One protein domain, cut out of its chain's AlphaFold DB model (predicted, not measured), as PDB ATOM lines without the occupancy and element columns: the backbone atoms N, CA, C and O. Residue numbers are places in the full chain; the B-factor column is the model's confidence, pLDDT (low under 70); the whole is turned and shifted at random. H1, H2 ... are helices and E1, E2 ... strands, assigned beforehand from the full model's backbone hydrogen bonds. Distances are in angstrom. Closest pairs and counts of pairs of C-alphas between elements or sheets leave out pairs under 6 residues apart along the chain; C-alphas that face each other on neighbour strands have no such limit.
ATOM      1  N   PRO A  19     112.975  89.930 155.438       96.25
ATOM      2  CA  PRO A  19     114.131  90.606 154.864       96.25
ATOM      3  C   PRO A  19     114.462  90.039 153.477       96.25
ATOM      4  O   PRO A  19     114.428  88.826 153.265       96.25
ATOM      5  N   LEU A  20     114.814  90.919 152.546       96.31
ATOM      6  CA  LEU A  20     115.193  90.594 151.176       96.31
ATOM      7  C   LEU A  20     116.520  91.278 150.847       96.31
ATOM      8  O   LEU A  20     116.587  92.506 150.836       96.31
ATOM      9  N   ASP A  21     117.552  90.491 150.550       95.19
ATOM     10  CA  ASP A  21     118.800  91.024 150.000       95.19
ATOM     11  C   ASP A  21     118.527  91.604 148.605       95.19
ATOM     12  O   ASP A  21     117.912  90.944 147.765       95.19
ATOM     13  N   ILE A  22     118.996  92.827 148.351       95.31
ATOM     14  CA  ILE A  22     118.954  93.408 147.010       95.31
ATOM     15  C   ILE A  22     119.990  92.680 146.148       95.31
ATOM     16  O   ILE A  22     121.154  92.610 146.544       95.31
ATOM     17  N   HIS A  23     119.584  92.154 144.989       93.31
ATOM     18  CA  HIS A  23     120.430  91.343 144.102       93.31
ATOM     19  C   HIS A  23     120.099  91.530 142.619       93.31
ATOM     20  O   HIS A  23     119.036  92.050 142.274       93.31
ATOM     21  N   LYS A  24     120.942  90.997 141.724       91.44
ATOM     22  CA  LYS A  24     120.901  91.296 140.285       91.44
ATOM     23  C   LYS A  24     119.550  91.118 139.614       91.44
ATOM     24  O   LYS A  24     119.169  91.977 138.835       91.44
ATOM     25  N   SER A  25     118.774  90.082 139.948       92.62
ATOM     26  CA  SER A  25     117.464  89.854 139.308       92.62
ATOM     27  C   SER A  25     116.404  90.915 139.630       92.62
ATOM     28  O   SER A  25     115.327  90.887 139.039       92.62
ATOM     29  N   MET A  26     116.682  91.824 140.569       95.69
ATOM     30  CA  MET A  26     115.825  92.969 140.877       95.69
ATOM     31  C   MET A  26     116.019  94.136 139.904       95.69
ATOM     32  O   MET A  26     115.120  94.966 139.772       95.69
ATOM     33  N   PHE A  27     117.164  94.165 139.221       91.88
ATOM     34  CA  PHE A  27     117.553  95.204 138.273       91.88
ATOM     35  C   PHE A  27     117.700  94.655 136.850       91.88
ATOM     36  O   PHE A  27     117.212  95.248 135.904       91.88
ATOM     37  N   ILE A  28     118.355  93.505 136.686       81.56
ATOM     38  CA  ILE A  28     118.839  92.996 135.400       81.56
ATOM     39  C   ILE A  28     118.184  91.642 135.095       81.56
ATOM     40  O   ILE A  28     118.017  90.793 135.981       81.56
ATOM     41  N   ASN A  29     117.872  91.409 133.817       72.88
ATOM     42  CA  ASN A  29     117.269  90.201 133.233       72.88
ATOM     43  C   ASN A  29     115.793  89.980 133.587       72.88
ATOM     44  O   ASN A  29     114.917  89.938 132.731       72.88
ATOM     45  N   ASP A  30     115.538  89.757 134.870       83.88
ATOM     46  CA  ASP A  30     114.370  89.009 135.320       83.88
ATOM     47  C   ASP A  30     113.271  89.901 135.908       83.88
ATOM     48  O   ASP A  30     112.090  89.538 135.848       83.88
ATOM     49  N   LEU A  31     113.684  91.031 136.497       93.94
ATOM     50  CA  LEU A  31     112.854  91.983 137.243       93.94
ATOM     51  C   LEU A  31     111.911  91.276 138.219       93.94
ATOM     52  O   LEU A  31     110.706  91.529 138.258       93.94
ATOM     53  N   LYS A  32     112.453  90.295 138.950       95.19
ATOM     54  CA  LYS A  32     111.666  89.381 139.776       95.19
ATOM     55  C   LYS A  32     112.386  88.954 141.043       95.19
ATOM     56  O   LYS A  32     113.612  88.831 141.082       95.19
ATOM     57  N   ILE A  33     111.587  88.588 142.040       95.81
ATOM     58  CA  ILE A  33     112.039  87.924 143.266       95.81
ATOM     59  C   ILE A  33     111.238  86.660 143.545       95.81
ATOM     60  O   ILE A  33     110.093  86.495 143.116       95.81
ATOM     61  N   THR A  34     111.859  85.769 144.311       95.06
ATOM     62  CA  THR A  34     111.214  84.584 144.874       95.06
ATOM     63  C   THR A  34     110.776  84.858 146.297       95.06
ATOM     64  O   THR A  34     111.590  85.271 147.117       95.06
ATOM     65  N   LEU A  35     109.511  84.576 146.607       96.19
ATOM     66  CA  LEU A  35     109.053  84.628 147.987       96.19
ATOM     67  C   LEU A  35     109.592  83.421 148.768       96.19
ATOM     68  O   LEU A  35     109.449  82.286 148.299       96.19
ATOM     69  N   PRO A  36     110.202  83.632 149.950       95.56
ATOM     70  CA  PRO A  36     110.696  82.530 150.761       95.56
ATOM     71  C   PRO A  36     109.566  81.590 151.183       95.56
ATOM     72  O   PRO A  36     108.500  82.029 151.615       95.56
ATOM     73  N   SER A  37     109.816  80.282 151.131       94.62
ATOM     74  CA  SER A  37     108.794  79.277 151.447       94.62
ATOM     75  C   SER A  37     108.273  79.384 152.882       94.62
ATOM     76  O   SER A  37     107.080  79.205 153.114       94.62
ATOM     77  N   TYR A  38     109.140  79.716 153.845       94.44
ATOM     78  CA  TYR A  38     108.734  79.948 155.233       94.44
ATOM     79  C   TYR A  38     107.770  81.140 155.351       94.44
ATOM     80  O   TYR A  38     106.829  81.088 156.138       94.44
ATOM     81  N   TYR A  39     107.975  82.186 154.545       95.56
ATOM     82  CA  TYR A  39     107.131  83.374 154.551       95.56
ATOM     83  C   TYR A  39     105.765  83.067 153.943       95.56
ATOM     84  O   TYR A  39     104.741  83.383 154.538       95.56
ATOM     85  N   VAL A  40     105.734  82.363 152.809       94.94
ATOM     86  CA  VAL A  40     104.478  81.950 152.169       94.94
ATOM     87  C   VAL A  40     103.634  81.077 153.099       94.94
ATOM     88  O   VAL A  40     102.433  81.299 153.209       94.94
ATOM     89  N   LYS A  41     104.249  80.139 153.836       93.88
ATOM     90  CA  LYS A  41     103.547  79.316 154.841       93.88
ATOM     91  C   LYS A  41     102.818  80.148 155.899       93.88
ATOM     92  O   LYS A  41     101.765  79.731 156.372       93.88
ATOM     93  N   SER A  42     103.341  81.327 156.245       93.31
ATOM     94  CA  SER A  42     102.723  82.217 157.236       93.31
ATOM     95  C   SER A  42     101.384  82.815 156.786       93.31
ATOM     96  O   SER A  42     100.610  83.258 157.627       93.31
ATOM     97  N   TRP A  43     101.060  82.775 155.487       92.50
ATOM     98  CA  TRP A  43      99.743  83.181 154.981       92.50
ATOM     99  C   TRP A  43      98.623  82.212 155.386       92.50
ATOM    100  O   TRP A  43      97.446  82.555 155.305       92.50
ATOM    101  N   GLY A  44      98.980  81.004 155.830       91.19
ATOM    102  CA  GLY A  44      98.043  79.967 156.235       91.19
ATOM    103  C   GLY A  44      97.590  79.077 155.076       91.19
ATOM    104  O   GLY A  44      97.417  79.508 153.932       91.19
ATOM    105  N   GLN A  45      97.355  77.802 155.393       89.75
ATOM    106  CA  GLN A  45      97.050  76.771 154.398       89.75
ATOM    107  C   GLN A  45      95.745  77.046 153.636       89.75
ATOM    108  O   GLN A  45      95.641  76.719 152.457       89.75
ATOM    109  N   ASN A  46      94.779  77.712 154.275       89.69
ATOM    110  CA  ASN A  46      93.503  78.083 153.657       89.69
ATOM    111  C   ASN A  46      93.669  79.034 152.465       89.69
ATOM    112  O   ASN A  46      92.910  78.934 151.507       89.69
ATOM    113  N   ILE A  47      94.642  79.952 152.515       89.94
ATOM    114  CA  ILE A  47      94.952  80.843 151.390       89.94
ATOM    115  C   ILE A  47      95.681  80.043 150.316       89.94
ATOM    116  O   ILE A  47      95.252  79.995 149.167       89.94
ATOM    117  N   ILE A  48      96.749  79.348 150.711       90.81
ATOM    118  CA  ILE A  48      97.615  78.623 149.781       90.81
ATOM    119  C   ILE A  48      96.822  77.575 148.998       90.81
ATOM    120  O   ILE A  48      97.001  77.483 147.789       90.81
ATOM    121  N   ASN A  49      95.938  76.803 149.635       91.06
ATOM    122  CA  ASN A  49      95.157  75.745 148.987       91.06
ATOM    123  C   ASN A  49      94.193  76.266 147.920       91.06
ATOM    124  O   ASN A  49      93.960  75.553 146.951       91.06
ATOM    125  N   LYS A  50      93.697  77.501 148.054       91.25
ATOM    126  CA  LYS A  50      92.772  78.103 147.084       91.25
ATOM    127  C   LYS A  50      93.426  78.475 145.756       91.25
ATOM    128  O   LYS A  50      92.697  78.735 144.812       91.25
ATOM    129  N   HIS A  51      94.754  78.551 145.686       92.69
ATOM    130  CA  HIS A  51      95.464  78.962 144.472       92.69
ATOM    131  C   HIS A  51      95.765  77.759 143.569       92.69
ATOM    132  O   HIS A  51      96.369  76.791 144.001       92.69
ATOM    133  N   ASP A  52      95.432  77.781 142.300       92.44
ATOM    134  CA  ASP A  52      95.629  76.686 141.361       92.44
ATOM    135  C   ASP A  52      95.811  77.241 139.943       92.44
ATOM    136  O   ASP A  52      96.002  78.442 139.752       92.44
ATOM    137  N   LYS A  53      95.811  76.369 138.932       92.06
ATOM    138  CA  LYS A  53      96.029  76.769 137.533       92.06
ATOM    139  C   LYS A  53      94.964  77.733 136.989       92.06
ATOM    140  O   LYS A  53      95.211  78.346 135.957       92.06
ATOM    141  N   SER A  54      93.820  77.886 137.652       91.31
ATOM    142  CA  SER A  54      92.775  78.851 137.302       91.31
ATOM    143  C   SER A  54      92.984  80.232 137.941       91.31
ATOM    144  O   SER A  54      92.521  81.229 137.393       91.31
ATOM    145  N   ASN A  55      93.720  80.329 139.054       91.38
ATOM    146  CA  ASN A  55      93.918  81.572 139.813       91.38
ATOM    147  C   ASN A  55      95.346  81.685 140.393       91.38
ATOM    148  O   ASN A  55      95.553  81.822 141.595       91.38
ATOM    149  N   TYR A  56      96.352  81.640 139.518       92.94
ATOM    150  CA  TYR A  56      97.777  81.650 139.883       92.94
ATOM    151  C   TYR A  56      98.500  82.969 139.597       92.94
ATOM    152  O   TYR A  56      99.716  83.037 139.785       92.94
ATOM    153  N   LYS A  57      97.809  83.987 139.079       95.62
ATOM    154  CA  LYS A  57      98.410  85.251 138.641       95.62
ATOM    155  C   LYS A  57      97.545  86.420 139.095       95.62
ATOM    156  O   LYS A  57      96.352  86.442 138.814       95.62
ATOM    157  N   TRP A  58      98.164  87.396 139.748       95.81
ATOM    158  CA  TRP A  58      97.504  88.593 140.263       95.81
ATOM    159  C   TRP A  58      98.264  89.830 139.806       95.81
ATOM    160  O   TRP A  58      99.467  89.936 140.048       95.81
ATOM    161  N   ILE A  59      97.557  90.759 139.161       94.88
ATOM    162  CA  ILE A  59      98.054  92.118 138.931       94.88
ATOM    163  C   ILE A  59      97.904  92.865 140.251       94.88
ATOM    164  O   ILE A  59      96.836  92.842 140.861       94.88
ATOM    165  N   ILE A  60      98.989  93.471 140.706       95.00
ATOM    166  CA  ILE A  60      99.098  94.063 142.033       95.00
ATOM    167  C   ILE A  60      99.842  95.387 141.970       95.00
ATOM    168  O   ILE A  60     100.590  95.650 141.027       95.00
ATOM    169  N   ASP A  61      99.677  96.160 143.034       94.19
ATOM    170  CA  ASP A  61     100.461  97.355 143.285       94.19
ATOM    171  C   ASP A  61     101.531  97.073 144.348       94.19
ATOM    172  O   ASP A  61     101.283  96.398 145.357       94.19
ATOM    173  N   ILE A  62     102.736  97.580 144.098       96.81
ATOM    174  CA  ILE A  62     103.824  97.669 145.065       96.81
ATOM    175  C   ILE A  62     103.761  99.059 145.692       96.81
ATOM    176  O   ILE A  62     104.104 100.050 145.050       96.81
ATOM    177  N   ASP A  63     103.388  99.112 146.966       97.81
ATOM    178  CA  ASP A  63     103.557 100.289 147.811       97.81
ATOM    179  C   ASP A  63     105.022 100.353 148.262       97.81
ATOM    180  O   ASP A  63     105.442  99.620 149.168       97.81
ATOM    181  N   TYR A  64     105.809 101.207 147.615       98.25
ATOM    182  CA  TYR A  64     107.228 101.375 147.904       98.25
ATOM    183  C   TYR A  64     107.489 102.643 148.723       98.25
ATOM    184  O   TYR A  64     106.977 103.710 148.402       98.25
ATOM    185  N   GLU A  65     108.297 102.538 149.776       98.31
ATOM    186  CA  GLU A  65     108.794 103.674 150.563       98.31
ATOM    187  C   GLU A  65     110.316 103.770 150.407       98.31
ATOM    188  O   GLU A  65     111.031 102.806 150.706       98.31
ATOM    189  N   SER A  66     110.799 104.928 149.946       96.25
ATOM    190  CA  SER A  66     112.222 105.165 149.710       96.25
ATOM    191  C   SER A  66     113.040 105.121 151.009       96.25
ATOM    192  O   SER A  66     112.491 105.241 152.114       96.25
ATOM    193  N   PRO A  67     114.367 104.942 150.910       94.44
ATOM    194  CA  PRO A  67     115.270 104.993 152.050       94.44
ATOM    195  C   PRO A  67     115.094 106.223 152.948       94.44
ATOM    196  O   PRO A  67     114.705 107.311 152.514       94.44
ATOM    197  N   LYS A  68     115.419 106.059 154.234       92.06
ATOM    198  CA  LYS A  68     115.288 107.103 155.256       92.06
ATOM    199  C   LYS A  68     116.079 108.366 154.907       92.06
ATOM    200  O   LYS A  68     115.589 109.464 155.158       92.06
ATOM    201  N   ASP A  69     117.282 108.214 154.368       89.00
ATOM    202  CA  ASP A  69     118.145 109.318 153.930       89.00
ATOM    203  C   ASP A  69     117.566 110.091 152.733       89.00
ATOM    204  O   ASP A  69     117.900 111.254 152.543       89.00
ATOM    205  N   LEU A  70     116.630 109.488 151.995       89.62
ATOM    206  CA  LEU A  70     115.892 110.100 150.886       89.62
ATOM    207  C   LEU A  70     114.485 110.574 151.293       89.62
ATOM    208  O   LEU A  70     113.630 110.799 150.440       89.62
ATOM    209  N   GLY A  71     114.215 110.709 152.594       92.69
ATOM    210  CA  GLY A  71     112.977 111.305 153.104       92.69
ATOM    211  C   GLY A  71     111.750 110.387 153.137       92.69
ATOM    212  O   GLY A  71     110.665 110.874 153.448       92.69
ATOM    213  N   ARG A  72     111.894 109.076 152.879       94.69
ATOM    214  CA  ARG A  72     110.779 108.099 152.888       94.69
ATOM    215  C   ARG A  72     109.616 108.481 151.972       94.69
ATOM    216  O   ARG A  72     108.443 108.370 152.336       94.69
ATOM    217  N   VAL A  73     109.951 108.952 150.778       97.31
ATOM    218  CA  VAL A  73     108.974 109.256 149.734       97.31
ATOM    219  C   VAL A  73     108.267 107.965 149.332       97.31
ATOM    220  O   VAL A  73     108.890 106.910 149.212       97.31
ATOM    221  N   LYS A  74     106.948 108.043 149.154       97.88
ATOM    222  CA  LYS A  74     106.123 106.896 148.783       97.88
ATOM    223  C   LYS A  74     105.857 106.895 147.290       97.88
ATOM    224  O   LYS A  74     105.471 107.917 146.731       97.88
ATOM    225  N   TYR A  75     105.995 105.725 146.693       97.31
ATOM    226  CA  TYR A  75     105.752 105.461 145.287       97.31
ATOM    227  C   TYR A  75     104.830 104.252 145.146       97.31
ATOM    228  O   TYR A  75     104.714 103.425 146.054       97.31
ATOM    229  N   ASN A  76     104.185 104.149 143.992       97.12
ATOM    230  CA  ASN A  76     103.335 103.024 143.648       97.12
ATOM    231  C   ASN A  76     103.757 102.487 142.279       97.12
ATOM    232  O   ASN A  76     103.910 103.269 141.342       97.12
ATOM    233  N   PHE A  77     103.957 101.174 142.182       96.69
ATOM    234  CA  PHE A  77     104.388 100.516 140.946       96.69
ATOM    235  C   PHE A  77     103.518  99.313 140.626       96.69
ATOM    236  O   PHE A  77     103.070  98.607 141.530       96.69
ATOM    237  N   LYS A  78     103.331  99.032 139.335       95.38
ATOM    238  CA  LYS A  78     102.612  97.840 138.890       95.38
ATOM    239  C   LYS A  78     103.518  96.617 138.953       95.38
ATOM    240  O   LYS A  78     104.696  96.646 138.608       95.38
ATOM    241  N   ALA A  79     102.949  95.504 139.392       96.81
ATOM    242  CA  ALA A  79     103.637  94.228 139.434       96.81
ATOM    243  C   ALA A  79     102.673  93.063 139.208       96.81
ATOM    244  O   ALA A  79     101.451  93.194 139.156       96.81
ATOM    245  N   THR A  80     103.253  91.880 139.068       97.06
ATOM    246  CA  THR A  80     102.547  90.611 138.999       97.06
ATOM    247  C   THR A  80     103.059  89.697 140.100       97.06
ATOM    248  O   THR A  80     104.231  89.316 140.095       97.06
ATOM    249  N   LEU A  81     102.173  89.276 141.001       97.00
ATOM    250  CA  LEU A  81     102.402  88.085 141.816       97.00
ATOM    251  C   LEU A  81     101.978  86.870 140.989       97.00
ATOM    252  O   LEU A  81     100.888  86.858 140.419       97.00
ATOM    253  N   SER A  82     102.819  85.848 140.907       96.06
ATOM    254  CA  SER A  82     102.489  84.607 140.211       96.06
ATOM    255  C   SER A  82     102.942  83.370 140.973       96.06
ATOM    256  O   SER A  82     103.904  83.406 141.740       96.06
ATOM    257  N   LEU A  83     102.237  82.265 140.754       95.12
ATOM    258  CA  LEU A  83     102.569  80.935 141.242       95.12
ATOM    259  C   LEU A  83     102.950  80.040 140.053       95.12
ATOM    260  O   LEU A  83     102.153  79.840 139.139       95.12
ATOM    261  N   SER A  84     104.165  79.485 140.064       91.56
ATOM    262  CA  SER A  84     104.629  78.544 139.031       91.56
ATOM    263  C   SER A  84     104.314  77.084 139.384       91.56
ATOM    264  O   SER A  84     104.526  76.678 140.524       91.56
ATOM    265  N   PHE A  85     103.929  76.260 138.405       88.06
ATOM    266  CA  PHE A  85     103.632  74.827 138.593       88.06
ATOM    267  C   PHE A  85     104.724  73.926 137.999       88.06
ATOM    268  O   PHE A  85     104.478  73.164 137.066       88.06
ATOM    269  N   VAL A  86     105.951  74.041 138.509       87.00
ATOM    270  CA  VAL A  86     107.077  73.198 138.071       87.00
ATOM    271  C   VAL A  86     106.977  71.820 138.731       87.00
ATOM    272  O   VAL A  86     106.712  71.739 139.932       87.00
ATOM    273  N   LYS A  87     107.201  70.748 137.958       84.44
ATOM    274  CA  LYS A  87     107.219  69.363 138.458       84.44
ATOM    275  C   LYS A  87     108.188  69.240 139.647       84.44
ATOM    276  O   LYS A  87     109.245  69.866 139.646       84.44
ATOM    277  N   ASP A  88     107.784  68.500 140.678       86.31
ATOM    278  CA  ASP A  88     108.557  68.229 141.905       86.31
ATOM    279  C   ASP A  88     108.873  69.448 142.800       86.31
ATOM    280  O   ASP A  88     109.559  69.325 143.819       86.31
ATOM    281  N   ARG A  89     108.329  70.637 142.494       84.31
ATOM    282  CA  ARG A  89     108.481  71.829 143.338       84.31
ATOM    283  C   ARG A  89     107.268  72.034 144.247       84.31
ATOM    284  O   ARG A  89     106.121  72.012 143.811       84.31
ATOM    285  N   LYS A  90     107.529  72.320 145.527       89.38
ATOM    286  CA  LYS A  90     106.488  72.707 146.492       89.38
ATOM    287  C   LYS A  90     105.833  74.034 146.093       89.38
ATOM    288  O   LYS A  90     106.492  74.961 145.614       89.38
ATOM    289  N   LYS A  91     104.530  74.153 146.333       90.38
ATOM    290  CA  LYS A  91     103.747  75.350 145.999       90.38
ATOM    291  C   LYS A  91     104.262  76.585 146.738       90.38
ATOM    292  O   LYS A  91     104.378  77.661 146.164       90.38
ATOM    293  N   GLU A  92     104.669  76.410 147.990       92.62
ATOM    294  CA  GLU A  92     105.158  77.472 148.866       92.62
ATOM    295  C   GLU A  92     106.477  78.087 148.381       92.62
ATOM    296  O   GLU A  92     106.729  79.255 148.642       92.62
ATOM    297  N   SER A  93     107.314  77.341 147.651       91.38
ATOM    298  CA  SER A  93     108.574  77.854 147.081       91.38
ATOM    299  C   SER A  93     108.428  78.385 145.651       91.38
ATOM    300  O   SER A  93     109.421  78.735 145.002       91.38
ATOM    301  N   SER A  94     107.196  78.462 145.149       94.19
ATOM    302  CA  SER A  94     106.892  78.731 143.741       94.19
ATOM    303  C   SER A  94     106.243  80.093 143.485       94.19
ATOM    304  O   SER A  94     105.972  80.423 142.333       94.19
ATOM    305  N   TYR A  95     106.041  80.906 144.526       96.25
ATOM    306  CA  TYR A  95     105.536  82.269 144.370       96.25
ATOM    307  C   TYR A  95     106.644  83.233 143.941       96.25
ATOM    308  O   TYR A  95     107.762  83.199 144.474       96.25
ATOM    309  N   ARG A  96     106.341  84.087 142.967       95.88
ATOM    310  CA  ARG A  96     107.244  85.084 142.389       95.88
ATOM    311  C   ARG A  96     106.543  86.428 142.296       95.88
ATOM    312  O   ARG A  96     105.376  86.471 141.930       95.88
ATOM    313  N   ILE A  97     107.261  87.504 142.582       97.19
ATOM    314  CA  ILE A  97     106.804  88.866 142.285       97.19
ATOM    315  C   ILE A  97     107.669  89.361 141.140       97.19
ATOM    316  O   ILE A  97     108.891  89.291 141.252       97.19
ATOM    317  N   LYS A  98     107.043  89.804 140.052       97.00
ATOM    318  CA  LYS A  98     107.703  90.387 138.882       97.00
ATOM    319  C   LYS A  98     107.195  91.809 138.664       97.00
ATOM    320  O   LYS A  98     105.995  92.028 138.784       97.00
ATOM    321  N   TRP A  99     108.077  92.734 138.325       96.44
ATOM    322  CA  TRP A  99     107.767  94.140 138.056       96.44
ATOM    323  C   TRP A  99     108.319  94.584 136.701       96.44
ATOM    324  O   TRP A  99     108.958  93.806 135.987       96.44
ATOM    325  N   ASP A 100     108.010  95.822 136.339       90.88
ATOM    326  CA  ASP A 100     108.501  96.508 135.151       90.88
ATOM    327  C   ASP A 100     109.762  97.341 135.441       90.88
ATOM    328  O   ASP A 100     110.286  97.399 136.556       90.88
ATOM    329  N   LYS A 101     110.285  97.977 134.393       89.50
ATOM    330  CA  LYS A 101     111.494  98.800 134.473       89.50
ATOM    331  C   LYS A 101     111.327 100.008 135.397       89.50
ATOM    332  O   LYS A 101     112.331 100.464 135.939       89.50
ATOM    333  N   ASP A 102     110.108 100.486 135.640       91.38
ATOM    334  CA  ASP A 102     109.865 101.667 136.473       91.38
ATOM    335  C   ASP A 102     110.258 101.406 137.928       91.38
ATOM    336  O   ASP A 102     111.030 102.175 138.512       91.38
ATOM    337  N   PHE A 103     109.819 100.277 138.499       95.81
ATOM    338  CA  PHE A 103     110.227  99.924 139.860       95.81
ATOM    339  C   PHE A 103     111.729  99.625 139.946       95.81
ATOM    340  O   PHE A 103     112.391 100.056 140.889       95.81
ATOM    341  N   ALA A 104     112.287  98.930 138.949       95.06
ATOM    342  CA  ALA A 104     113.721  98.642 138.897       95.06
ATOM    343  C   ALA A 104     114.563  99.928 138.833       95.06
ATOM    344  O   ALA A 104     115.571 100.047 139.527       95.06
ATOM    345  N   THR A 105     114.110 100.910 138.052       90.31
ATOM    346  CA  THR A 105     114.730 102.232 137.910       90.31
ATOM    347  C   THR A 105     114.675 103.007 139.217       90.31
ATOM    348  O   THR A 105     115.694 103.548 139.645       90.31
ATOM    349  N   GLN A 106     113.515 103.048 139.881       95.38
ATOM    350  CA  GLN A 106     113.410 103.708 141.182       95.38
ATOM    351  C   GLN A 106     114.325 103.037 142.210       95.38
ATOM    352  O   GLN A 106     115.053 103.719 142.930       95.38
ATOM    353  N   LEU A 107     114.354 101.703 142.237       95.94
ATOM    354  CA  LEU A 107     115.224 100.961 143.139       95.94
ATOM    355  C   LEU A 107     116.707 101.243 142.855       95.94
ATOM    356  O   LEU A 107     117.486 101.373 143.795       95.94
ATOM    357  N   ALA A 108     117.106 101.364 141.588       92.88
ATOM    358  CA  ALA A 108     118.483 101.673 141.210       92.88
ATOM    359  C   ALA A 108     118.886 103.102 141.604       92.88
ATOM    360  O   ALA A 108     120.009 103.308 142.053       92.88
ATOM    361  N   LYS A 109     117.966 104.072 141.513       90.62
ATOM    362  CA  LYS A 109     118.182 105.444 142.012       90.62
ATOM    363  C   LYS A 109     118.360 105.479 143.529       90.62
ATOM    364  O   LYS A 109     119.219 106.200 144.031       90.62
ATOM    365  N   ASP A 110     117.575 104.684 144.250       93.44
ATOM    366  CA  ASP A 110     117.582 104.672 145.715       93.44
ATOM    367  C   ASP A 110     118.726 103.819 146.301       93.44
ATOM    368  O   ASP A 110     119.218 104.105 147.401       93.44
ATOM    369  N   TYR A 111     119.187 102.815 145.546       92.94
ATOM    370  CA  TYR A 111     120.271 101.884 145.887       92.94
ATOM    371  C   TYR A 111     121.311 101.747 144.752       92.94
ATOM    372  O   TYR A 111     121.545 100.641 144.243       92.94
ATOM    373  N   PRO A 112     121.999 102.841 144.367       89.62
ATOM    374  CA  PRO A 112     122.889 102.857 143.201       89.62
ATOM    375  C   PRO A 112     124.070 101.897 143.335       89.62
ATOM    376  O   PRO A 112     124.543 101.358 142.339       89.62
ATOM    377  N   LYS A 113     124.526 101.601 144.557       88.56
ATOM    378  CA  LYS A 113     125.609 100.629 144.743       88.56
ATOM    379  C   LYS A 113     125.175  99.208 144.494       88.56
ATOM    380  O   LYS A 113     125.921  98.453 143.886       88.56
ATOM    381  N   SER A 114     124.018  98.814 145.028       91.88
ATOM    382  CA  SER A 114     123.495  97.482 144.770       91.88
ATOM    383  C   SER A 114     123.280  97.303 143.279       91.88
ATOM    384  O   SER A 114     123.644  96.254 142.763       91.88
ATOM    385  N   PHE A 115     122.810  98.343 142.586       92.50
ATOM    386  CA  PHE A 115     122.716  98.330 141.134       92.50
ATOM    387  C   PHE A 115     124.082  98.157 140.452       92.50
ATOM    388  O   PHE A 115     124.244  97.226 139.668       92.50
ATOM    389  N   VAL A 116     125.090  98.968 140.792       88.88
ATOM    390  CA  VAL A 116     126.427  98.864 140.176       88.88
ATOM    391  C   VAL A 116     127.108  97.532 140.505       88.88
ATOM    392  O   VAL A 116     127.689  96.915 139.622       88.88
ATOM    393  N   ARG A 117     126.982  97.019 141.733       90.31
ATOM    394  CA  ARG A 117     127.474  95.684 142.113       90.31
ATOM    395  C   ARG A 117     126.785  94.584 141.308       90.31
ATOM    396  O   ARG A 117     127.438  93.654 140.843       90.31
ATOM    397  N   SER A 118     125.467  94.679 141.147       91.50
ATOM    398  CA  SER A 118     124.704  93.747 140.318       91.50
ATOM    399  C   SER A 118     125.135  93.800 138.849       91.50
ATOM    400  O   SER A 118     125.206  92.746 138.219       91.50
ATOM    401  N   LEU A 119     125.437  94.991 138.317       88.44
ATOM    402  CA  LEU A 119     125.973  95.172 136.965       88.44
ATOM    403  C   LEU A 119     127.375  94.588 136.826       88.44
ATOM    404  O   LEU A 119     127.601  93.816 135.905       88.44
ATOM    405  N   GLU A 120     128.279  94.875 137.761       87.62
ATOM    406  CA  GLU A 120     129.637  94.324 137.778       87.62
ATOM    407  C   GLU A 120     129.605  92.791 137.750       87.62
ATOM    408  O   GLU A 120     130.240  92.161 136.909       87.62
ATOM    409  N   TYR A 121     128.773  92.177 138.600       87.56
ATOM    410  CA  TYR A 121     128.598  90.725 138.589       87.56
ATOM    411  C   TYR A 121     127.988  90.211 137.281       87.56
ATOM    412  O   TYR A 121     128.272  89.094 136.868       87.56
ATOM    413  N   HIS A 122     127.091  90.976 136.656       85.31
ATOM    414  CA  HIS A 122     126.458  90.586 135.401       85.31
ATOM    415  C   HIS A 122     127.429  90.661 134.217       85.31
ATOM    416  O   HIS A 122     127.445  89.741 133.404       85.31
ATOM    417  N   ILE A 123     128.244  91.714 134.150       80.19
ATOM    418  CA  ILE A 123     129.258  91.925 133.112       80.19
ATOM    419  C   ILE A 123     130.391  90.905 133.273       80.19
ATOM    420  O   ILE A 123     130.796  90.267 132.307       80.19
ATOM    421  N   GLY A 124     130.868  90.700 134.503       77.31
ATOM    422  CA  GLY A 124     131.933  89.751 134.828       77.31
ATOM    423  C   GLY A 124     131.453  88.336 135.163       77.31
ATOM    424  O   GLY A 124     132.192  87.606 135.819       77.31
ATOM    425  N   ASP A 125     130.231  87.936 134.786       76.38
ATOM    426  CA  ASP A 125     129.570  86.723 135.304       76.38
ATOM    427  C   ASP A 125     130.437  85.461 135.131       76.38
ATOM    428  O   ASP A 125     130.573  84.687 136.077       76.38
ATOM    429  N   GLU A 126     131.099  85.275 133.983       75.62
ATOM    430  CA  GLU A 126     132.032  84.152 133.779       75.62
ATOM    431  C   GLU A 126     133.299  84.261 134.636       75.62
ATOM    432  O   GLU A 126     133.701  83.288 135.278       75.62
ATOM    433  N   TYR A 127     133.906  85.449 134.695       81.62
ATOM    434  CA  TYR A 127     135.108  85.708 135.487       81.62
ATOM    435  C   TYR A 127     134.876  85.402 136.973       81.62
ATOM    436  O   TYR A 127     135.620  84.627 137.578       81.62
ATOM    437  N   TYR A 128     133.801  85.947 137.549       84.12
ATOM    438  CA  TYR A 128     133.471  85.772 138.961       84.12
ATOM    439  C   TYR A 128     133.067  84.331 139.285       84.12
ATOM    440  O   TYR A 128     133.522  83.779 140.291       84.12
ATOM    441  N   LYS A 129     132.297  83.669 138.409       82.50
ATOM    442  CA  LYS A 129     131.943  82.251 138.581       82.50
ATOM    443  C   LYS A 129     133.167  81.339 138.568       82.50
ATOM    444  O   LYS A 129     133.250  80.444 139.410       82.50
ATOM    445  N   ASN A 130     134.129  81.581 137.675       86.69
ATOM    446  CA  ASN A 130     135.366  80.798 137.602       86.69
ATOM    447  C   ASN A 130     136.201  80.917 138.884       86.69
ATOM    448  O   ASN A 130     136.829  79.949 139.311       86.69
ATOM    449  N   GLN A 131     136.146  82.072 139.548       90.38
ATOM    450  CA  GLN A 131     136.801  82.306 140.838       90.38
ATOM    451  C   GLN A 131     135.945  81.909 142.049       90.38
ATOM    452  O   GLN A 131     136.387  82.047 143.186       90.38
ATOM    453  N   ARG A 132     134.743  81.362 141.816       91.25
ATOM    454  CA  ARG A 132     133.763  80.977 142.845       91.25
ATOM    455  C   ARG A 132     133.289  82.150 143.710       91.25
ATOM    456  O   ARG A 132     132.867  81.937 144.845       91.25
ATOM    457  N   PHE A 133     133.316  83.361 143.162       89.31
ATOM    458  CA  PHE A 133     132.721  84.528 143.794       89.31
ATOM    459  C   PHE A 133     131.221  84.599 143.515       89.31
ATOM    460  O   PHE A 133     130.740  84.291 142.425       89.31
ATOM    461  N   SER A 134     130.477  85.018 144.529       89.69
ATOM    462  CA  SER A 134     129.078  85.410 144.450       89.69
ATOM    463  C   SER A 134     128.949  86.916 144.212       89.69
ATOM    464  O   SER A 134     129.891  87.679 144.416       89.69
ATOM    465  N   GLU A 135     127.745  87.372 143.856       88.62
ATOM    466  CA  GLU A 135     127.460  88.806 143.703       88.62
ATOM    467  C   GLU A 135     127.845  89.616 144.952       88.62
ATOM    468  O   GLU A 135     128.293  90.750 144.843       88.62
ATOM    469  N   TYR A 136     127.687  89.043 146.148       89.31
ATOM    470  CA  TYR A 136     127.947  89.749 147.403       89.31
ATOM    471  C   TYR A 136     129.427  89.819 147.782       89.31
ATOM    472  O   TYR A 136     129.781  90.606 148.661       89.31
ATOM    473  N   ASP A 137     130.274  89.020 147.132       86.62
ATOM    474  CA  ASP A 137     131.725  89.114 147.294       86.62
ATOM    475  C   ASP A 137     132.271  90.347 146.557       86.62
ATOM    476  O   ASP A 137     133.292  90.913 146.949       86.62
ATOM    477  N   ILE A 138     131.535  90.851 145.559       82.00
ATOM    478  CA  ILE A 138     131.852  92.108 144.882       82.00
ATOM    479  C   ILE A 138     131.522  93.278 145.809       82.00
ATOM    480  O   ILE A 138     130.377  93.505 146.209       82.00
ATOM    481  N   GLY A 139     132.556  94.036 146.170       74.25
ATOM    482  CA  GLY A 139     132.459  95.196 147.059       74.25
ATOM    483  C   GLY A 139     132.249  94.858 148.540       74.25
ATOM    484  O   GLY A 139     132.326  95.762 149.369       74.25
ATOM    485  N   GLY A 140     132.003  93.590 148.899       80.25
ATOM    486  CA  GLY A 140     131.920  93.130 150.290       80.25
ATOM    487  C   GLY A 140     130.776  93.742 151.109       80.25
ATOM    488  O   GLY A 140     130.889  93.864 152.330       80.25
ATOM    489  N   PHE A 141     129.678  94.154 150.465       85.38
ATOM    490  CA  PHE A 141     128.544  94.793 151.136       85.38
ATOM    491  C   PHE A 141     127.188  94.237 150.687       85.38
ATOM    492  O   PHE A 141     127.015  93.707 149.585       85.38
ATOM    493  N   LYS A 142     126.180  94.420 151.547       88.88
ATOM    494  CA  LYS A 142     124.783  94.072 151.276       88.88
ATOM    495  C   LYS A 142     123.869  95.232 151.629       88.88
ATOM    496  O   LYS A 142     124.071  95.874 152.649       88.88
ATOM    497  N   GLU A 143     122.853  95.461 150.811       92.94
ATOM    498  CA  GLU A 143     121.720  96.329 151.131       92.94
ATOM    499  C   GLU A 143     120.468  95.456 151.084       92.94
ATOM    500  O   GLU A 143     120.410  94.472 150.337       92.94
ATOM    501  N   GLN A 144     119.509  95.749 151.953       95.50
ATOM    502  CA  GLN A 144     118.347  94.904 152.168       95.50
ATOM    503  C   GLN A 144     117.070  95.734 152.204       95.50
ATOM    504  O   GLN A 144     117.003  96.825 152.779       95.50
ATOM    505  N   LEU A 145     116.020  95.145 151.655       97.12
ATOM    506  CA  LEU A 145     114.647  95.596 151.781       97.12
ATOM    507  C   LEU A 145     113.927  94.734 152.811       97.12
ATOM    508  O   LEU A 145     114.339  93.618 153.126       97.12
ATOM    509  N   GLN A 146     112.807  95.231 153.309       96.56
ATOM    510  CA  GLN A 146     111.806  94.407 153.964       96.56
ATOM    511  C   GLN A 146     110.553  94.403 153.097       96.56
ATOM    512  O   GLN A 146     110.070  95.456 152.676       96.56
ATOM    513  N   VAL A 147     110.020  93.210 152.843       97.75
ATOM    514  CA  VAL A 147     108.879  92.994 151.949       97.75
ATOM    515  C   VAL A 147     107.732  92.356 152.723       97.75
ATOM    516  O   VAL A 147     107.939  91.441 153.521       97.75
ATOM    517  N   LYS A 148     106.509  92.832 152.485       97.38
ATOM    518  CA  LYS A 148     105.282  92.257 153.036       97.38
ATOM    519  C   LYS A 148     104.250  92.031 151.943       97.38
ATOM    520  O   LYS A 148     104.033  92.913 151.122       97.38
ATOM    521  N   VAL A 149     103.586  90.879 151.988       96.31
ATOM    522  CA  VAL A 149     102.423  90.541 151.163       96.31
ATOM    523  C   VAL A 149     101.227  90.332 152.088       96.31
ATOM    524  O   VAL A 149     101.219  89.408 152.899       96.31
ATOM    525  N   GLU A 150     100.228  91.205 151.990       91.56
ATOM    526  CA  GLU A 150      98.963  91.105 152.725       91.56
ATOM    527  C   GLU A 150      97.850  90.634 151.788       91.56
ATOM    528  O   GLU A 150      97.620  91.246 150.750       91.56
ATOM    529  N   TRP A 151      97.111  89.593 152.166       90.75
ATOM    530  CA  TRP A 151      95.939  89.140 151.414       90.75
ATOM    531  C   TRP A 151      94.672  89.798 151.969       90.75
ATOM    532  O   TRP A 151      94.245  89.491 153.081       90.75
ATOM    533  N   LYS A 152      94.041  90.689 151.195       86.69
ATOM    534  CA  LYS A 152      92.764  91.330 151.548       86.69
ATOM    535  C   LYS A 152      91.677  90.912 150.569       86.69
ATOM    536  O   LYS A 152      91.765  91.204 149.383       86.69
ATOM    537  N   LYS A 153      90.640  90.231 151.071       83.44
ATOM    538  CA  LYS A 153      89.513  89.726 150.258       83.44
ATOM    539  C   LYS A 153      89.973  88.937 149.012       83.44
ATOM    540  O   LYS A 153      89.372  89.049 147.954       83.44
ATOM    541  N   GLY A 154      91.056  88.164 149.138       81.75
ATOM    542  CA  GLY A 154      91.627  87.372 148.038       81.75
ATOM    543  C   GLY A 154      92.601  88.117 147.119       81.75
ATOM    544  O   GLY A 154      93.215  87.475 146.275       81.75
ATOM    545  N   ASN A 155      92.808  89.424 147.313       86.38
ATOM    546  CA  ASN A 155      93.757  90.217 146.536       86.38
ATOM    547  C   ASN A 155      95.044  90.483 147.336       86.38
ATOM    548  O   ASN A 155      94.950  90.893 148.501       86.38
ATOM    549  N   PRO A 156      96.236  90.265 146.754       92.81
ATOM    550  CA  PRO A 156      97.494  90.582 147.414       92.81
ATOM    551  C   PRO A 156      97.794  92.085 147.344       92.81
ATOM    552  O   PRO A 156      97.616  92.716 146.308       92.81
ATOM    553  N   ILE A 157      98.310  92.641 148.437       92.38
ATOM    554  CA  ILE A 157      98.872  93.994 148.520       92.38
ATOM    555  C   ILE A 157     100.325  93.858 148.946       92.38
ATOM    556  O   ILE A 157     100.612  93.186 149.944       92.38
ATOM    557  N   ILE A 158     101.237  94.490 148.207       96.12
ATOM    558  CA  ILE A 158     102.668  94.397 148.480       96.12
ATOM    559  C   ILE A 158     103.184  95.708 149.038       96.12
ATOM    560  O   ILE A 158     102.919  96.772 148.496       96.12
ATOM    561  N   ARG A 159     103.957  95.615 150.120       97.94
ATOM    562  CA  ARG A 159     104.667  96.747 150.715       97.94
ATOM    563  C   ARG A 159     106.152  96.460 150.740       97.94
ATOM    564  O   ARG A 159     106.563  95.416 151.252       97.94
ATOM    565  N   ILE A 160     106.943  97.394 150.232       98.00
ATOM    566  CA  ILE A 160     108.402  97.315 150.201       98.00
ATOM    567  C   ILE A 160     108.965  98.588 150.814       98.00
ATOM    568  O   ILE A 160     108.541  99.689 150.480       98.00
ATOM    569  N   LYS A 161     109.923  98.440 151.722       97.38
ATOM    570  CA  LYS A 161     110.642  99.576 152.305       97.38
ATOM    571  C   LYS A 161     112.045  99.174 152.721       97.38
ATOM    572  O   LYS A 161     112.374  97.987 152.765       97.38
ATOM    573  N   GLU A 162     112.856 100.162 153.061       96.38
ATOM    574  CA  GLU A 162     114.220  99.957 153.538       96.38
ATOM    575  C   GLU A 162     114.275  99.027 154.765       96.38
ATOM    576  O   GLU A 162     113.514  99.185 155.726       96.38
ATOM    577  N   TYR A 163     115.199  98.064 154.750       95.19
ATOM    578  CA  TYR A 163     115.620  97.328 155.945       95.19
ATOM    579  C   TYR A 163     117.056  97.676 156.334       95.19
ATOM    580  O   TYR A 163     117.339  97.922 157.504       95.19
ATOM    581  N   PHE A 164     117.951  97.754 155.352       91.94
ATOM    582  CA  PHE A 164     119.332  98.146 155.571       91.94
ATOM    583  C   PHE A 164     119.916  98.804 154.320       91.94
ATOM    584  O   PHE A 164     119.855  98.232 153.232       91.94
ATOM    585  N   LYS A 165     120.530  99.975 154.489       90.00
ATOM    586  CA  LYS A 165     121.295 100.674 153.456       90.00
ATOM    587  C   LYS A 165     122.684 101.004 153.992       90.00
ATOM    588  O   LYS A 165     122.840 101.391 155.153       90.00
ATOM    589  N   VAL A 166     123.704 100.845 153.154       85.38
ATOM    590  CA  VAL A 166     125.086 101.171 153.522       85.38
ATOM    591  C   VAL A 166     125.246 102.690 153.487       85.38
ATOM    592  O   VAL A 166     124.994 103.314 152.453       85.38
ATOM    593  N   ARG A 167     125.689 103.288 154.600       78.75
ATOM    594  CA  ARG A 167     125.835 104.749 154.744       78.75
ATOM    595  C   ARG A 167     126.798 105.327 153.717       78.75
ATOM    596  O   ARG A 167     127.794 104.675 153.428       78.75
ATOM    597  N   GLU A 168     126.539 106.537 153.222       70.75
ATOM    598  CA  GLU A 168     127.404 107.274 152.272       70.75
ATOM    599  C   GLU A 168     128.862 107.384 152.711       70.75
ATOM    600  O   GLU A 168     129.763 107.056 151.947       70.75
ATOM    601  N   GLU A 169     129.092 107.700 153.978       70.00
ATOM    602  CA  GLU A 169     130.426 107.822 154.580       70.00
ATOM    603  C   GLU A 169     131.241 106.517 154.636       70.00
ATOM    604  O   GLU A 169     132.461 106.555 154.751       70.00
ATOM    605  N   SER A 170     130.586 105.355 154.563       69.88
ATOM    606  CA  SER A 170     131.251 104.044 154.641       69.88
ATOM    607  C   SER A 170     131.657 103.481 153.274       69.88
ATOM    608  O   SER A 170     131.964 102.297 153.158       69.88
ATOM    609  N   GLN A 171     131.621 104.313 152.233       65.25
ATOM    610  CA  GLN A 171     131.727 103.887 150.840       65.25
ATOM    611  C   GLN A 171     133.035 104.357 150.223       65.25
ATOM    612  O   GLN A 171     133.417 105.518 150.364       65.25
ATOM    613  N   GLY A 172     133.671 103.481 149.447       65.50
ATOM    614  CA  GLY A 172     134.598 103.935 148.418       65.50
ATOM    615  C   GLY A 172     133.806 104.618 147.301       65.50
ATOM    616  O   GLY A 172     132.854 104.038 146.797       65.50
ATOM    617  N   PHE A 173     134.190 105.836 146.922       72.81
ATOM    618  CA  PHE A 173     133.689 106.548 145.735       72.81
ATOM    619  C   PHE A 173     132.155 106.791 145.636       72.81
ATOM    620  O   PHE A 173     131.573 106.571 144.569       72.81
ATOM    621  N   PRO A 174     131.472 107.315 146.675       69.75
ATOM    622  CA  PRO A 174     130.018 107.558 146.648       69.75
ATOM    623  C   PRO A 174     129.562 108.467 145.491       69.75
ATOM    624  O   PRO A 174     128.533 108.219 144.863       69.75
ATOM    625  N   ASN A 175     130.359 109.488 145.162       71.19
ATOM    626  CA  ASN A 175     130.053 110.418 144.074       71.19
ATOM    627  C   ASN A 175     130.107 109.739 142.699       71.19
ATOM    628  O   ASN A 175     129.242 109.998 141.869       71.19
ATOM    629  N   ILE A 176     131.059 108.822 142.488       70.44
ATOM    630  CA  ILE A 176     131.178 108.064 141.235       70.44
ATOM    631  C   ILE A 176     129.962 107.161 141.060       70.44
ATOM    632  O   ILE A 176     129.369 107.145 139.987       70.44
ATOM    633  N   PHE A 177     129.540 106.451 142.112       73.25
ATOM    634  CA  PHE A 177     128.325 105.642 142.032       73.25
ATOM    635  C   PHE A 177     127.109 106.496 141.702       73.25
ATOM    636  O   PHE A 177     126.329 106.119 140.837       73.25
ATOM    637  N   LYS A 178     126.948 107.654 142.341       69.56
ATOM    638  CA  LYS A 178     125.817 108.548 142.072       69.56
ATOM    639  C   LYS A 178     125.813 109.063 140.629       69.56
ATOM    640  O   LYS A 178     124.776 109.033 139.973       69.56
ATOM    641  N   GLU A 179     126.964 109.508 140.142       69.12
ATOM    642  CA  GLU A 179     127.096 110.107 138.815       69.12
ATOM    643  C   GLU A 179     127.017 109.054 137.705       69.12
ATOM    644  O   GLU A 179     126.187 109.167 136.805       69.12
ATOM    645  N   LEU A 180     127.794 107.971 137.805       73.69
ATOM    646  CA  LEU A 180     127.828 106.920 136.787       73.69
ATOM    647  C   LEU A 180     126.595 106.017 136.808       73.69
ATOM    648  O   LEU A 180     126.183 105.553 135.747       73.69
ATOM    649  N   SER A 181     125.956 105.794 137.965       71.88
ATOM    650  CA  SER A 181     124.737 104.971 138.006       71.88
ATOM    651  C   SER A 181     123.631 105.551 137.140       71.88
ATOM    652  O   SER A 181     122.886 104.781 136.557       71.88
ATOM    653  N   SER A 182     123.540 106.876 136.994       65.50
ATOM    654  CA  SER A 182     122.503 107.492 136.160       65.50
ATOM    655  C   SER A 182     122.682 107.133 134.679       65.50
ATOM    656  O   SER A 182     121.702 106.788 134.021       65.50
ATOM    657  N   TYR A 183     123.927 107.113 134.183       68.56
ATOM    658  CA  TYR A 183     124.255 106.635 132.833       68.56
ATOM    659  C   TYR A 183     123.993 105.135 132.685       68.56
ATOM    660  O   TYR A 183     123.389 104.706 131.711       68.56
ATOM    661  N   LEU A 184     124.379 104.339 133.684       73.62
ATOM    662  CA  LEU A 184     124.150 102.894 133.676       73.62
ATOM    663  C   LEU A 184     122.655 102.536 133.765       73.62
ATOM    664  O   LEU A 184     122.222 101.561 133.167       73.62
ATOM    665  N   ILE A 185     121.848 103.317 134.490       68.69
ATOM    666  CA  ILE A 185     120.387 103.173 134.551       68.69
ATOM    667  C   ILE A 185     119.796 103.465 133.173       68.69
ATOM    668  O   ILE A 185     118.960 102.697 132.700       68.69
ATOM    669  N   ALA A 186     120.229 104.554 132.531       61.72
ATOM    670  CA  ALA A 186     119.793 104.883 131.179       61.72
ATOM    671  C   ALA A 186     120.115 103.739 130.203       61.72
ATOM    672  O   ALA A 186     119.226 103.267 129.498       61.72
ATOM    673  N   ASP A 187     121.346 103.234 130.249       69.62
ATOM    674  CA  ASP A 187     121.833 102.207 129.330       69.62
ATOM    675  C   ASP A 187     121.226 100.814 129.574       69.62
ATOM    676  O   ASP A 187     120.859 100.133 128.623       69.62
ATOM    677  N   TYR A 188     121.051 100.386 130.829       69.38
ATOM    678  CA  TYR A 188     120.626  99.010 131.145       69.38
ATOM    679  C   TYR A 188     119.160  98.856 131.557       69.38
ATOM    680  O   TYR A 188     118.608  97.762 131.429       69.38
ATOM    681  N   LEU A 189     118.526  99.898 132.105       68.56
ATOM    682  CA  LEU A 189     117.147  99.810 132.606       68.56
ATOM    683  C   LEU A 189     116.158 100.546 131.718       68.56
ATOM    684  O   LEU A 189     115.046 100.057 131.538       68.56
ATOM    685  N   LEU A 190     116.542 101.696 131.170       62.88
ATOM    686  CA  LEU A 190     115.639 102.525 130.371       62.88
ATOM    687  C   LEU A 190     115.734 102.242 128.872       62.88
ATOM    688  O   LEU A 190     114.767 102.521 128.169       62.88
ATOM    689  N   SER A 191     116.816 101.621 128.400       56.88
ATOM    690  CA  SER A 191     116.970 101.280 126.987       56.88
ATOM    691  C   SER A 191     115.895 100.288 126.535       56.88
ATOM    692  O   SER A 191     115.791  99.156 127.017       56.88
TER     693      SER A 191
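AT A GLANCE: This is residues 19 to 191 of the 312 residues of an uncharacterized protein of Tenacibaculum aiptasiae (UniProt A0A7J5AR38). A seven-strand sheet is curled like part of a barrel, with H3 over one face and H6 packed antiparallel on H3. H4, at a steep angle to H6, and H5 lie toward one end of the long axis, and the small helices H1 and H2 toward the other. The 173 printed residues have six named helices and seven named strands, in the order E1 E2 H1 H2 E3 E4 E5 H3 H4 H5 E6 E7 H6. The sheet, E1 E6 E7 E3 E4 E5 E2, is mixed, and the class is mixed, helices and strands. The whole is compact, with a radius of gyration of the C-alphas of 17.1 A and spans of 50 by 41 by 29 A.

IN THESE COORDINATES: Find C-alpha 19 at (114.131, 90.606, 154.864), where strand E1, residues 19 to 21, begins. The other strands are E2, 32 to 34; E3, 57 to 65, 24.3 A long; E4, 74 to 83, 27.3 A; E5, 95 to 99, 13.6 A; E6, 144 to 152, 25.8 A; and E7, 155 to 164, 28.3 A. The helices are H1, 37 to 41; H2, 45 to 49; H3, 101 to 110, 14.1 A; H4, 112 to 123, 16.2 A; H5, 125 to 130; and H6, 174 to 190, 22.3 A, ending with C-alpha 190 at (115.639, 102.525, 130.371).

HOW THE PARTS SIT: Look first at E7 and E3, parallel neighbours, with N 63 and O 158 2.8 A apart. E6 and E7 form a hairpin, with N 148 and O 159 at 2.9 A. E3 E4 E5 are a meander, each strand the antiparallel neighbour of the one before; N 62 and O 77 are 2.8 A apart, N 80 and O 98 2.8 A. The edge strands are E1, with N 20 and O 145 at 2.8 A, and E2, with N 33 and O 97 at 2.9 A. H3 is on the sheet at a height of 8.8 A: two layers, helix on one face. H3 and H6 touch, closest at C-alphas 101 and 189, 6.0 A, at a shallow tilt of 2 degrees, opposite ways. H4 touches H6 with residues 112 to 116 alone, closest at C-alphas 112 and 181, 5.9 A. H5 is close to H4 but not clearly touching, with C-alphas 121 and 128 closest at 7.0 A. H1 only grazes the sheet; H2 is not on it. Every O i to N i+4 pair is within hydrogen-bond range in H1 to H5; in H6, 10 of 13.

THE WHOLE: The farthest C-alphas, Ser 54 and Glu 169, are 50.6 A apart. The printed part has no cut. The links E4 to E5 and H5 to E6 are long. The mean pLDDT of the printed part is 88.3; of H6 it is 69, and residues 185 to 191 are under 70.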